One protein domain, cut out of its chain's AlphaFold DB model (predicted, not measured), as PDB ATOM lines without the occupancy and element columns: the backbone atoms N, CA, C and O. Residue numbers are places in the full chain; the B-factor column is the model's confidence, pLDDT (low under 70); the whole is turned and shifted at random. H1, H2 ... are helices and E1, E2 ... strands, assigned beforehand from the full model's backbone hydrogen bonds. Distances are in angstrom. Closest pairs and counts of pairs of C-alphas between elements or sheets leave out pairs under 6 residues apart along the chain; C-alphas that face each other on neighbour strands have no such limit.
ATOM      1  N   THR A   2      -1.452  39.452   7.404       94.62
ATOM      2  CA  THR A   2      -2.061  40.791   7.583       94.62
ATOM      3  C   THR A   2      -3.555  40.834   7.272       94.62
ATOM      4  O   THR A   2      -4.343  41.322   8.079       94.62
ATOM      5  N   ARG A   3      -3.953  40.257   6.132       96.50
ATOM      6  CA  ARG A   3      -5.361  40.068   5.756       96.50
ATOM      7  C   ARG A   3      -6.150  39.375   6.871       96.50
ATOM      8  O   ARG A   3      -7.191  39.868   7.285       96.50
ATOM      9  N   ASP A   4      -5.651  38.244   7.356       97.38
ATOM     10  CA  ASP A   4      -6.354  37.391   8.322       97.38
ATOM     11  C   ASP A   4      -6.463  38.066   9.694       97.38
ATOM     12  O   ASP A   4      -7.493  37.981  10.357       97.38
ATOM     13  N   PHE A   5      -5.438  38.824  10.084       97.00
ATOM     14  CA  PHE A   5      -5.463  39.627  11.299       97.00
ATOM     15  C   PHE A   5      -6.531  40.726  11.231       97.00
ATOM     16  O   PHE A   5      -7.355  40.846  12.136       97.00
ATOM     17  N   PHE A   6      -6.593  41.490  10.136       97.62
ATOM     18  CA  PHE A   6      -7.648  42.496   9.970       97.62
ATOM     19  C   PHE A   6      -9.040  41.878   9.819       97.62
ATOM     20  O   PHE A   6     -10.017  42.477  10.267       97.62
ATOM     21  N   LYS A   7      -9.139  40.672   9.249       97.94
ATOM     22  CA  LYS A   7     -10.380  39.892   9.214       97.94
ATOM     23  C   LYS A   7     -10.856  39.552  10.626       97.94
ATOM     24  O   LYS A   7     -12.003  39.830  10.953       97.94
ATOM     25  N   TYR A   8      -9.966  39.038  11.471       96.81
ATOM     26  CA  TYR A   8     -10.271  38.767  12.874       96.81
ATOM     27  C   TYR A   8     -10.712  40.034  13.620       96.81
ATOM     28  O   TYR A   8     -11.724  40.018  14.318       96.81
ATOM     29  N   LEU A   9      -9.987  41.145  13.442       95.62
ATOM     30  CA  LEU A   9     -10.308  42.411  14.102       95.62
ATOM     31  C   LEU A   9     -11.647  43.000  13.650       95.62
ATOM     32  O   LEU A   9     -12.402  43.492  14.482       95.62
ATOM     33  N   LYS A  10     -11.960  42.976  12.350       96.12
ATOM     34  CA  LYS A  10     -13.215  43.565  11.856       96.12
ATOM     35  C   LYS A  10     -14.455  42.767  12.271       96.12
ATOM     36  O   LYS A  10     -15.550  43.312  12.224       96.12
ATOM     37  N   ASP A  11     -14.278  41.490  12.606       96.62
ATOM     38  CA  ASP A  11     -15.349  40.578  13.006       96.62
ATOM     39  C   ASP A  11     -15.484  40.480  14.546       96.62
ATOM     40  O   ASP A  11     -16.237  39.646  15.044       96.62
ATOM     41  N   GLN A  12     -14.763  41.310  15.317       95.56
ATOM     42  CA  GLN A  12     -14.939  41.385  16.773       95.56
ATOM     43  C   GLN A  12     -16.340  41.882  17.141       95.56
ATOM     44  O   GLN A  12     -16.938  42.682  16.422       95.56
ATOM     45  N   ASN A  13     -16.848  41.430  18.292       94.00
ATOM     46  CA  ASN A  13     -18.144  41.864  18.801       94.00
ATOM     47  C   ASN A  13     -18.097  43.361  19.195       94.00
ATOM     48  O   ASN A  13     -17.337  43.712  20.106       94.00
ATOM     49  N   PRO A  14     -18.926  44.238  18.589       90.81
ATOM     50  CA  PRO A  14     -18.990  45.658  18.945       90.81
ATOM     51  C   PRO A  14     -19.423  45.921  20.393       90.81
ATOM     52  O   PRO A  14     -19.060  46.949  20.963       90.81
ATOM     53  N   GLU A  15     -20.178  44.998  20.992       92.75
ATOM     54  CA  GLU A  15     -20.675  45.092  22.372       92.75
ATOM     55  C   GLU A  15     -19.654  44.601  23.408       92.75
ATOM     56  O   GLU A  15     -19.872  44.703  24.613       92.75
ATOM     57  N   GLN A  16     -18.515  44.063  22.969       93.69
ATOM     58  CA  GLN A  16     -17.462  43.646  23.884       93.69
ATOM     59  C   GLN A  16     -16.666  44.860  24.377       93.69
ATOM     60  O   GLN A  16     -15.966  45.508  23.603       93.69
ATOM     61  N   TYR A  17     -16.718  45.131  25.683       94.12
ATOM     62  CA  TYR A  17     -16.069  46.299  26.299       94.12
ATOM     63  C   TYR A  17     -14.653  46.044  26.830       94.12
ATOM     64  O   TYR A  17     -13.920  47.002  27.089       94.12
ATOM     65  N   TYR A  18     -14.249  44.784  27.005       95.06
ATOM     66  CA  TYR A  18     -12.920  44.436  27.504       95.06
ATOM     67  C   TYR A  18     -12.460  43.041  27.058       95.06
ATOM     68  O   TYR A  18     -13.261  42.191  26.665       95.06
ATOM     69  N   TRP A  19     -11.157  42.792  27.184       95.56
ATOM     70  CA  TRP A  19     -10.530  41.467  27.119       95.56
ATOM     71  C   TRP A  19      -9.759  41.198  28.414       95.56
ATOM     72  O   TRP A  19      -9.389  42.132  29.123       95.56
ATOM     73  N   LEU A  20      -9.507  39.929  28.736       96.81
ATOM     74  CA  LEU A  20      -8.643  39.557  29.857       96.81
ATOM     75  C   LEU A  20      -7.213  39.343  29.363       96.81
ATOM     76  O   LEU A  20      -6.986  38.571  28.430       96.81
ATOM     77  N   ALA A  21      -6.253  39.997  30.011       96.38
ATOM     78  CA  ALA A  21      -4.841  39.778  29.752       96.38
ATOM     79  C   ALA A  21      -4.458  38.325  30.105       96.38
ATOM     80  O   ALA A  21      -4.812  37.843  31.192       96.38
ATOM     81  N   PRO A  22      -3.722  37.618  29.229       95.81
ATOM     82  CA  PRO A  22      -3.213  36.287  29.536       95.81
ATOM     83  C   PRO A  22      -2.361  36.295  30.815       95.81
ATOM     84  O   PRO A  22      -1.542  37.188  31.024       95.81
ATOM     85  N   GLY A  23      -2.551  35.302  31.683       96.94
ATOM     86  CA  GLY A  23      -1.828  35.178  32.953       96.94
ATOM     87  C   GLY A  23      -2.440  36.000  34.090       96.94
ATOM     88  O   GLY A  23      -2.979  35.419  35.028       96.94
ATOM     89  N   SER A  24      -2.395  37.335  34.008       96.12
ATOM     90  CA  SER A  24      -2.825  38.214  35.113       96.12
ATOM     91  C   SER A  24      -4.342  38.365  35.251       96.12
ATOM     92  O   SER A  24      -4.814  38.800  36.300       96.12
ATOM     93  N   LYS A  25      -5.110  38.040  34.198       94.38
ATOM     94  CA  LYS A  25      -6.557  38.306  34.088       94.38
ATOM     95  C   LYS A  25      -6.923  39.781  34.307       94.38
ATOM     96  O   LYS A  25      -8.048  40.092  34.683       94.38
ATOM     97  N   GLN A  26      -5.987  40.698  34.076       97.62
ATOM     98  CA  GLN A  26      -6.285  42.127  34.115       97.62
ATOM     99  C   GLN A  26      -7.198  42.519  32.952       97.62
ATOM    100  O   GLN A  26      -7.094  41.967  31.856       97.62
ATOM    101  N   TYR A  27      -8.077  43.491  33.186       97.44
ATOM    102  CA  TYR A  27      -8.970  44.012  32.157       97.44
ATOM    103  C   TYR A  27      -8.218  44.918  31.179       97.44
ATOM    104  O   TYR A  27      -7.627  45.925  31.568       97.44
ATOM    105  N   VAL A  28      -8.294  44.578  29.897       95.50
ATOM    106  CA  VAL A  28      -7.868  45.411  28.773       95.50
ATOM    107  C   VAL A  28      -9.117  46.044  28.185       95.50
ATOM    108  O   VAL A  28      -9.886  45.384  27.488       95.50
ATOM    109  N   TRP A  29      -9.341  47.312  28.513       95.38
ATOM    110  CA  TRP A  29     -10.532  48.042  28.098       95.38
ATOM    111  C   TRP A  29     -10.489  48.423  26.623       95.38
ATOM    112  O   TRP A  29      -9.450  48.792  26.074       95.38
ATOM    113  N   ARG A  30     -11.655  48.371  25.988       93.50
ATOM    114  CA  ARG A  30     -11.846  48.782  24.604       93.50
ATOM    115  C   ARG A  30     -11.771  50.301  24.459       93.50
ATOM    116  O   ARG A  30     -12.510  51.035  25.107       93.50
ATOM    117  N   SER A  31     -10.943  50.767  23.529       87.00
ATOM    118  CA  SER A  31     -10.825  52.181  23.166       87.00
ATOM    119  C   SER A  31     -11.484  52.456  21.805       87.00
ATOM    120  O   SER A  31     -10.821  52.460  20.765       87.00
ATOM    121  N   GLY A  32     -12.800  52.682  21.807       89.00
ATOM    122  CA  GLY A  32     -13.573  53.057  20.615       89.00
ATOM    123  C   GLY A  32     -13.821  51.923  19.609       89.00
ATOM    124  O   GLY A  32     -13.662  50.743  19.920       89.00
ATOM    125  N   ASN A  33     -14.242  52.296  18.394       88.06
ATOM    126  CA  ASN A  33     -14.614  51.358  17.328       88.06
ATOM    127  C   ASN A  33     -13.468  51.173  16.333       88.06
ATOM    128  O   ASN A  33     -13.264  51.990  15.427       88.06
ATOM    129  N   PHE A  34     -12.710  50.094  16.507       94.06
ATOM    130  CA  PHE A  34     -11.602  49.742  15.621       94.06
ATOM    131  C   PHE A  34     -12.046  48.900  14.419       94.06
ATOM    132  O   PHE A  34     -11.332  48.867  13.418       94.06
ATOM    133  N   GLU A  35     -13.224  48.271  14.460       95.12
ATOM    134  CA  GLU A  35     -13.718  47.351  13.427       95.12
ATOM    135  C   GLU A  35     -13.864  48.036  12.075       95.12
ATOM    136  O   GLU A  35     -13.517  47.463  11.045       95.12
ATOM    137  N   TYR A  36     -14.319  49.291  12.062       94.50
ATOM    138  CA  TYR A  36     -14.443  50.059  10.824       94.50
ATOM    139  C   TYR A  36     -13.079  50.289  10.160       94.50
ATOM    140  O   TYR A  36     -12.924  50.096   8.952       94.50
ATOM    141  N   LYS A  37     -12.064  50.657  10.953       95.06
ATOM    142  CA  LYS A  37     -10.688  50.811  10.461       95.06
ATOM    143  C   LYS A  37     -10.119  49.463  10.012       95.06
ATOM    144  O   LYS A  37      -9.545  49.386   8.931       95.06
ATOM    145  N   ALA A  38     -10.355  48.398  10.778       96.81
ATOM    146  CA  ALA A  38      -9.948  47.044  10.416       96.81
ATOM    147  C   ALA A  38     -10.600  46.572   9.105       96.81
ATOM    148  O   ALA A  38      -9.925  45.981   8.269       96.81
ATOM    149  N   SER A  39     -11.875  46.895   8.874       97.19
ATOM    150  CA  SER A  39     -12.592  46.581   7.634       97.19
ATOM    151  C   SER A  39     -11.968  47.272   6.418       97.19
ATOM    152  O   SER A  39     -11.736  46.630   5.391       97.19
ATOM    153  N   LYS A  40     -11.599  48.557   6.544       97.69
ATOM    154  CA  LYS A  40     -10.848  49.263   5.492       97.69
ATOM    155  C   LYS A  40      -9.513  48.582   5.200       97.69
ATOM    156  O   LYS A  40      -9.238  48.270   4.043       97.69
ATOM    157  N   CYS A  41      -8.722  48.303   6.236       97.81
ATOM    158  CA  CYS A  41      -7.416  47.666   6.076       97.81
ATOM    159  C   CYS A  41      -7.517  46.238   5.517       97.81
ATOM    160  O   CYS A  41      -6.672  45.836   4.725       97.81
ATOM    161  N   TYR A  42      -8.564  45.485   5.864       98.12
ATOM    162  CA  TYR A  42      -8.839  44.165   5.296       98.12
ATOM    163  C   TYR A  42      -9.044  44.235   3.778       98.12
ATOM    164  O   TYR A  42      -8.430  43.471   3.034       98.12
ATOM    165  N   ASN A  43      -9.856  45.185   3.310       98.06
ATOM    166  CA  ASN A  43     -10.111  45.363   1.880       98.06
ATOM    167  C   ASN A  43      -8.859  45.835   1.126       98.06
ATOM    168  O   ASN A  43      -8.611  45.378   0.013       98.06
ATOM    169  N   LEU A  44      -8.055  46.715   1.729       97.94
ATOM    170  CA  LEU A  44      -6.762  47.118   1.168       97.94
ATOM    171  C   LEU A  44      -5.794  45.933   1.078       97.94
ATOM    172  O   LEU A  44      -5.163  45.747   0.043       97.94
ATOM    173  N   ALA A  45      -5.737  45.085   2.107       97.75
ATOM    174  CA  ALA A  45      -4.899  43.890   2.099       97.75
ATOM    175  C   ALA A  45      -5.321  42.900   0.999       97.75
ATOM    176  O   ALA A  45      -4.459  42.313   0.354       97.75
ATOM    177  N   LEU A  46      -6.626  42.733   0.744       97.94
ATOM    178  CA  LEU A  46      -7.109  41.922  -0.382       97.94
ATOM    179  C   LEU A  46      -6.661  42.487  -1.736       97.94
ATOM    180  O   LEU A  46      -6.169  41.732  -2.567       97.94
ATOM    181  N   LYS A  47      -6.786  43.804  -1.937       97.44
ATOM    182  CA  LYS A  47      -6.329  44.469  -3.168       97.44
ATOM    183  C   LYS A  47      -4.820  44.341  -3.367       97.44
ATOM    184  O   LYS A  47      -4.372  44.088  -4.478       97.44
ATOM    185  N   ALA A  48      -4.041  44.507  -2.300       96.75
ATOM    186  CA  ALA A  48      -2.591  44.372  -2.363       96.75
ATOM    187  C   ALA A  48      -2.187  42.955  -2.801       96.75
ATOM    188  O   ALA A  48      -1.390  42.816  -3.723       96.75
ATOM    189  N   LEU A  49      -2.810  41.922  -2.219       96.50
ATOM    190  CA  LEU A  49      -2.600  40.526  -2.620       96.50
ATOM    191  C   LEU A  49      -3.009  40.271  -4.079       96.50
ATOM    192  O   LEU A  49      -2.286  39.605  -4.809       96.50
ATOM    193  N   GLU A  50      -4.121  40.850  -4.538       97.44
ATOM    194  CA  GLU A  50      -4.535  40.755  -5.943       97.44
ATOM    195  C   GLU A  50      -3.487  41.364  -6.894       97.44
ATOM    196  O   GLU A  50      -3.217  40.817  -7.965       97.44
ATOM    197  N   TYR A  51      -2.868  42.487  -6.517       96.75
ATOM    198  CA  TYR A  51      -1.779  43.082  -7.294       96.75
ATOM    199  C   TYR A  51      -0.493  42.248  -7.254       96.75
ATOM    200  O   TYR A  51       0.207  42.180  -8.267       96.75
ATOM    201  N   GLU A  52      -0.192  41.590  -6.134       94.69
ATOM    202  CA  GLU A  52       0.918  40.631  -6.047       94.69
ATOM    203  C   GLU A  52       0.699  39.445  -6.994       94.69
ATOM    204  O   GLU A  52       1.587  39.134  -7.792       94.69
ATOM    205  N   ASP A  53      -0.503  38.860  -6.999       96.69
ATOM    206  CA  ASP A  53      -0.877  37.757  -7.895       96.69
ATOM    207  C   ASP A  53      -0.786  38.164  -9.376       96.69
ATOM    208  O   ASP A  53      -0.345  37.392 -10.233       96.69
ATOM    209  N   LYS A  54      -1.128  39.422  -9.685       96.94
ATOM    210  CA  LYS A  54      -0.988  40.028 -11.022       96.94
ATOM    211  C   LYS A  54       0.450  40.420 -11.386       96.94
ATOM    212  O   LYS A  54       0.663  40.974 -12.464       96.94
ATOM    213  N   LYS A  55       1.440  40.138 -10.530       96.62
ATOM    214  CA  LYS A  55       2.853  40.522 -10.706       96.62
ATOM    215  C   LYS A  55       3.048  42.037 -10.869       96.62
ATOM    216  O   LYS A  55       3.890  42.482 -11.649       96.62
ATOM    217  N   MET A  56       2.288  42.832 -10.112       95.00
ATOM    218  CA  MET A  56       2.363  44.299 -10.060       95.00
ATOM    219  C   MET A  56       2.957  44.774  -8.717       95.00
ATOM    220  O   MET A  56       2.253  45.394  -7.915       95.00
ATOM    221  N   PRO A  57       4.253  44.509  -8.441       93.06
ATOM    222  CA  PRO A  57       4.847  44.709  -7.115       93.06
ATOM    223  C   PRO A  57       4.829  46.171  -6.655       93.06
ATOM    224  O   PRO A  57       4.572  46.436  -5.488       93.06
ATOM    225  N   TYR A  58       5.027  47.125  -7.569       94.94
ATOM    226  CA  TYR A  58       4.953  48.552  -7.244       94.94
ATOM    227  C   TYR A  58       3.557  48.942  -6.733       94.94
ATOM    228  O   TYR A  58       3.413  49.527  -5.665       94.94
ATOM    229  N   THR A  59       2.497  48.571  -7.455       95.50
ATOM    230  CA  THR A  59       1.116  48.887  -7.056       95.50
ATOM    231  C   THR A  59       0.715  48.160  -5.771       95.50
ATOM    232  O   THR A  59       0.040  48.745  -4.919       95.50
ATOM    233  N   ALA A  60       1.170  46.917  -5.591       96.38
ATOM    234  CA  ALA A  60       0.998  46.183  -4.342       96.38
ATOM    235  C   ALA A  60       1.651  46.921  -3.162       96.38
ATOM    236  O   ALA A  60       0.985  47.184  -2.162       96.38
ATOM    237  N   ASN A  61       2.909  47.343  -3.307       95.62
ATOM    238  CA  ASN A  61       3.651  48.073  -2.280       95.62
ATOM    239  C   ASN A  61       3.015  49.426  -1.937       95.62
ATOM    240  O   ASN A  61       2.890  49.760  -0.758       95.62
ATOM    241  N   GLN A  62       2.532  50.178  -2.931       96.50
ATOM    242  CA  GLN A  62       1.767  51.405  -2.678       96.50
ATOM    243  C   GLN A  62       0.485  51.119  -1.885       96.50
ATOM    244  O   GLN A  62       0.176  51.833  -0.934       96.50
ATOM    245  N   THR A  63      -0.216  50.029  -2.201       96.25
ATOM    246  CA  THR A  63      -1.415  49.624  -1.450       96.25
ATOM    247  C   THR A  63      -1.061  49.217  -0.014       96.25
ATOM    248  O   THR A  63      -1.757  49.579   0.933       96.25
ATOM    249  N   TRP A  64       0.062  48.523   0.192       96.62
ATOM    250  CA  TRP A  64       0.566  48.197   1.528       96.62
ATOM    251  C   TRP A  64       0.982  49.435   2.331       96.62
ATOM    252  O   TRP A  64       0.787  49.467   3.549       96.62
ATOM    253  N   ARG A  65       1.492  50.484   1.675       96.88
ATOM    254  CA  ARG A  65       1.801  51.776   2.314       96.88
ATOM    255  C   ARG A  65       0.568  52.487   2.852       96.88
ATOM    256  O   ARG A  65       0.684  53.172   3.863       96.88
ATOM    257  N   GLU A  66      -0.607  52.290   2.263       95.88
ATOM    258  CA  GLU A  66      -1.852  52.821   2.835       95.88
ATOM    259  C   GLU A  66      -2.174  52.201   4.208       95.88
ATOM    260  O   GLU A  66      -2.823  52.836   5.039       95.88
ATOM    261  N   ILE A  67      -1.690  50.980   4.473       95.94
ATOM    262  CA  ILE A  67      -1.875  50.271   5.748       95.94
ATOM    263  C   ILE A  67      -0.738  50.583   6.730       95.94
ATOM    264  O   ILE A  67      -0.988  50.904   7.891       95.94
ATOM    265  N   TYR A  68       0.512  50.459   6.282       95.81
ATOM    266  CA  TYR A  68       1.701  50.504   7.144       95.81
ATOM    267  C   TYR A  68       2.409  51.864   7.172       95.81
ATOM    268  O   TYR A  68       3.289  52.095   8.005       95.81
ATOM    269  N   GLY A  69       2.030  52.773   6.278       95.31
ATOM    270  CA  GLY A  69       2.664  54.071   6.093       95.31
ATOM    271  C   GLY A  69       3.941  54.019   5.251       95.31
ATOM    272  O   GLY A  69       4.392  52.974   4.783       95.31
TER     273      GLY A  69
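Overview. This is residues 2 to 69 of the 74 residues of an uncharacterized protein of Acinetobacter sp. CIP-A165 (UniProt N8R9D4). A long helix, H2, forms the spine of an elongated model, with H1 beside it toward its first residue and H3 folded back along it toward its last. Beyond the first end of H2, away from the helices, lies a small hairpin of two strands, E1 and E2. The printed part has 68 residues, with three named helices and two named strands in the order H1, E1, E2, H2, H3; the sheet E1 - E2 is antiparallel and the class is mostly helix. The whole is loose, with a radius of gyration of the C-alphas of 15.3 A and spans of 46 by 23 by 19 A.

Arrangement. H1, residues 2 to 10, touches H2, residues 35 to 53, at a shallow tilt of 23 degrees, opposite ways; their closest C-alphas, of Lys 10 and Glu 35, are 4.1 A apart. E1, residues 18 to 20, and E2, residues 27 to 29, form an antiparallel hairpin, with N 19 and O 28 at 2.9 A and N 28 and O 19 at 2.8 A, within hydrogen-bond range. E1 is apart from H2, and E2 is apart from H1. H2 and H3, residues 57 to 68, form a helical hairpin: they touch at a shallow tilt of 14 degrees, opposite ways, and their closest C-alphas, of Ala 48 and Ala 60, are 4.5 A apart. H1 and H3 are apart. In H1 and H2 every O i to N i+4 pair is within hydrogen-bond range; in H3, 7 of 8 are.

Along the chain. H1 begins at C-alpha 2 (-2.061, 40.791, 7.583) and is 12.3 A long. E1 measures 6.9 A and E2 5.9 A. H2 begins at C-alpha 35 (-13.718, 47.351, 13.427) and is 26.7 A long. H3, 15.7 A long, ends at C-alpha 68 (1.701, 50.504, 7.144).

Size, cuts and confidence. The two C-alphas farthest apart, of Ser 24 and Lys 55, are 46.2 A from each other. The printed part has no cut and no long link. Its mean pLDDT is 95.7, and no printed residue is under 70.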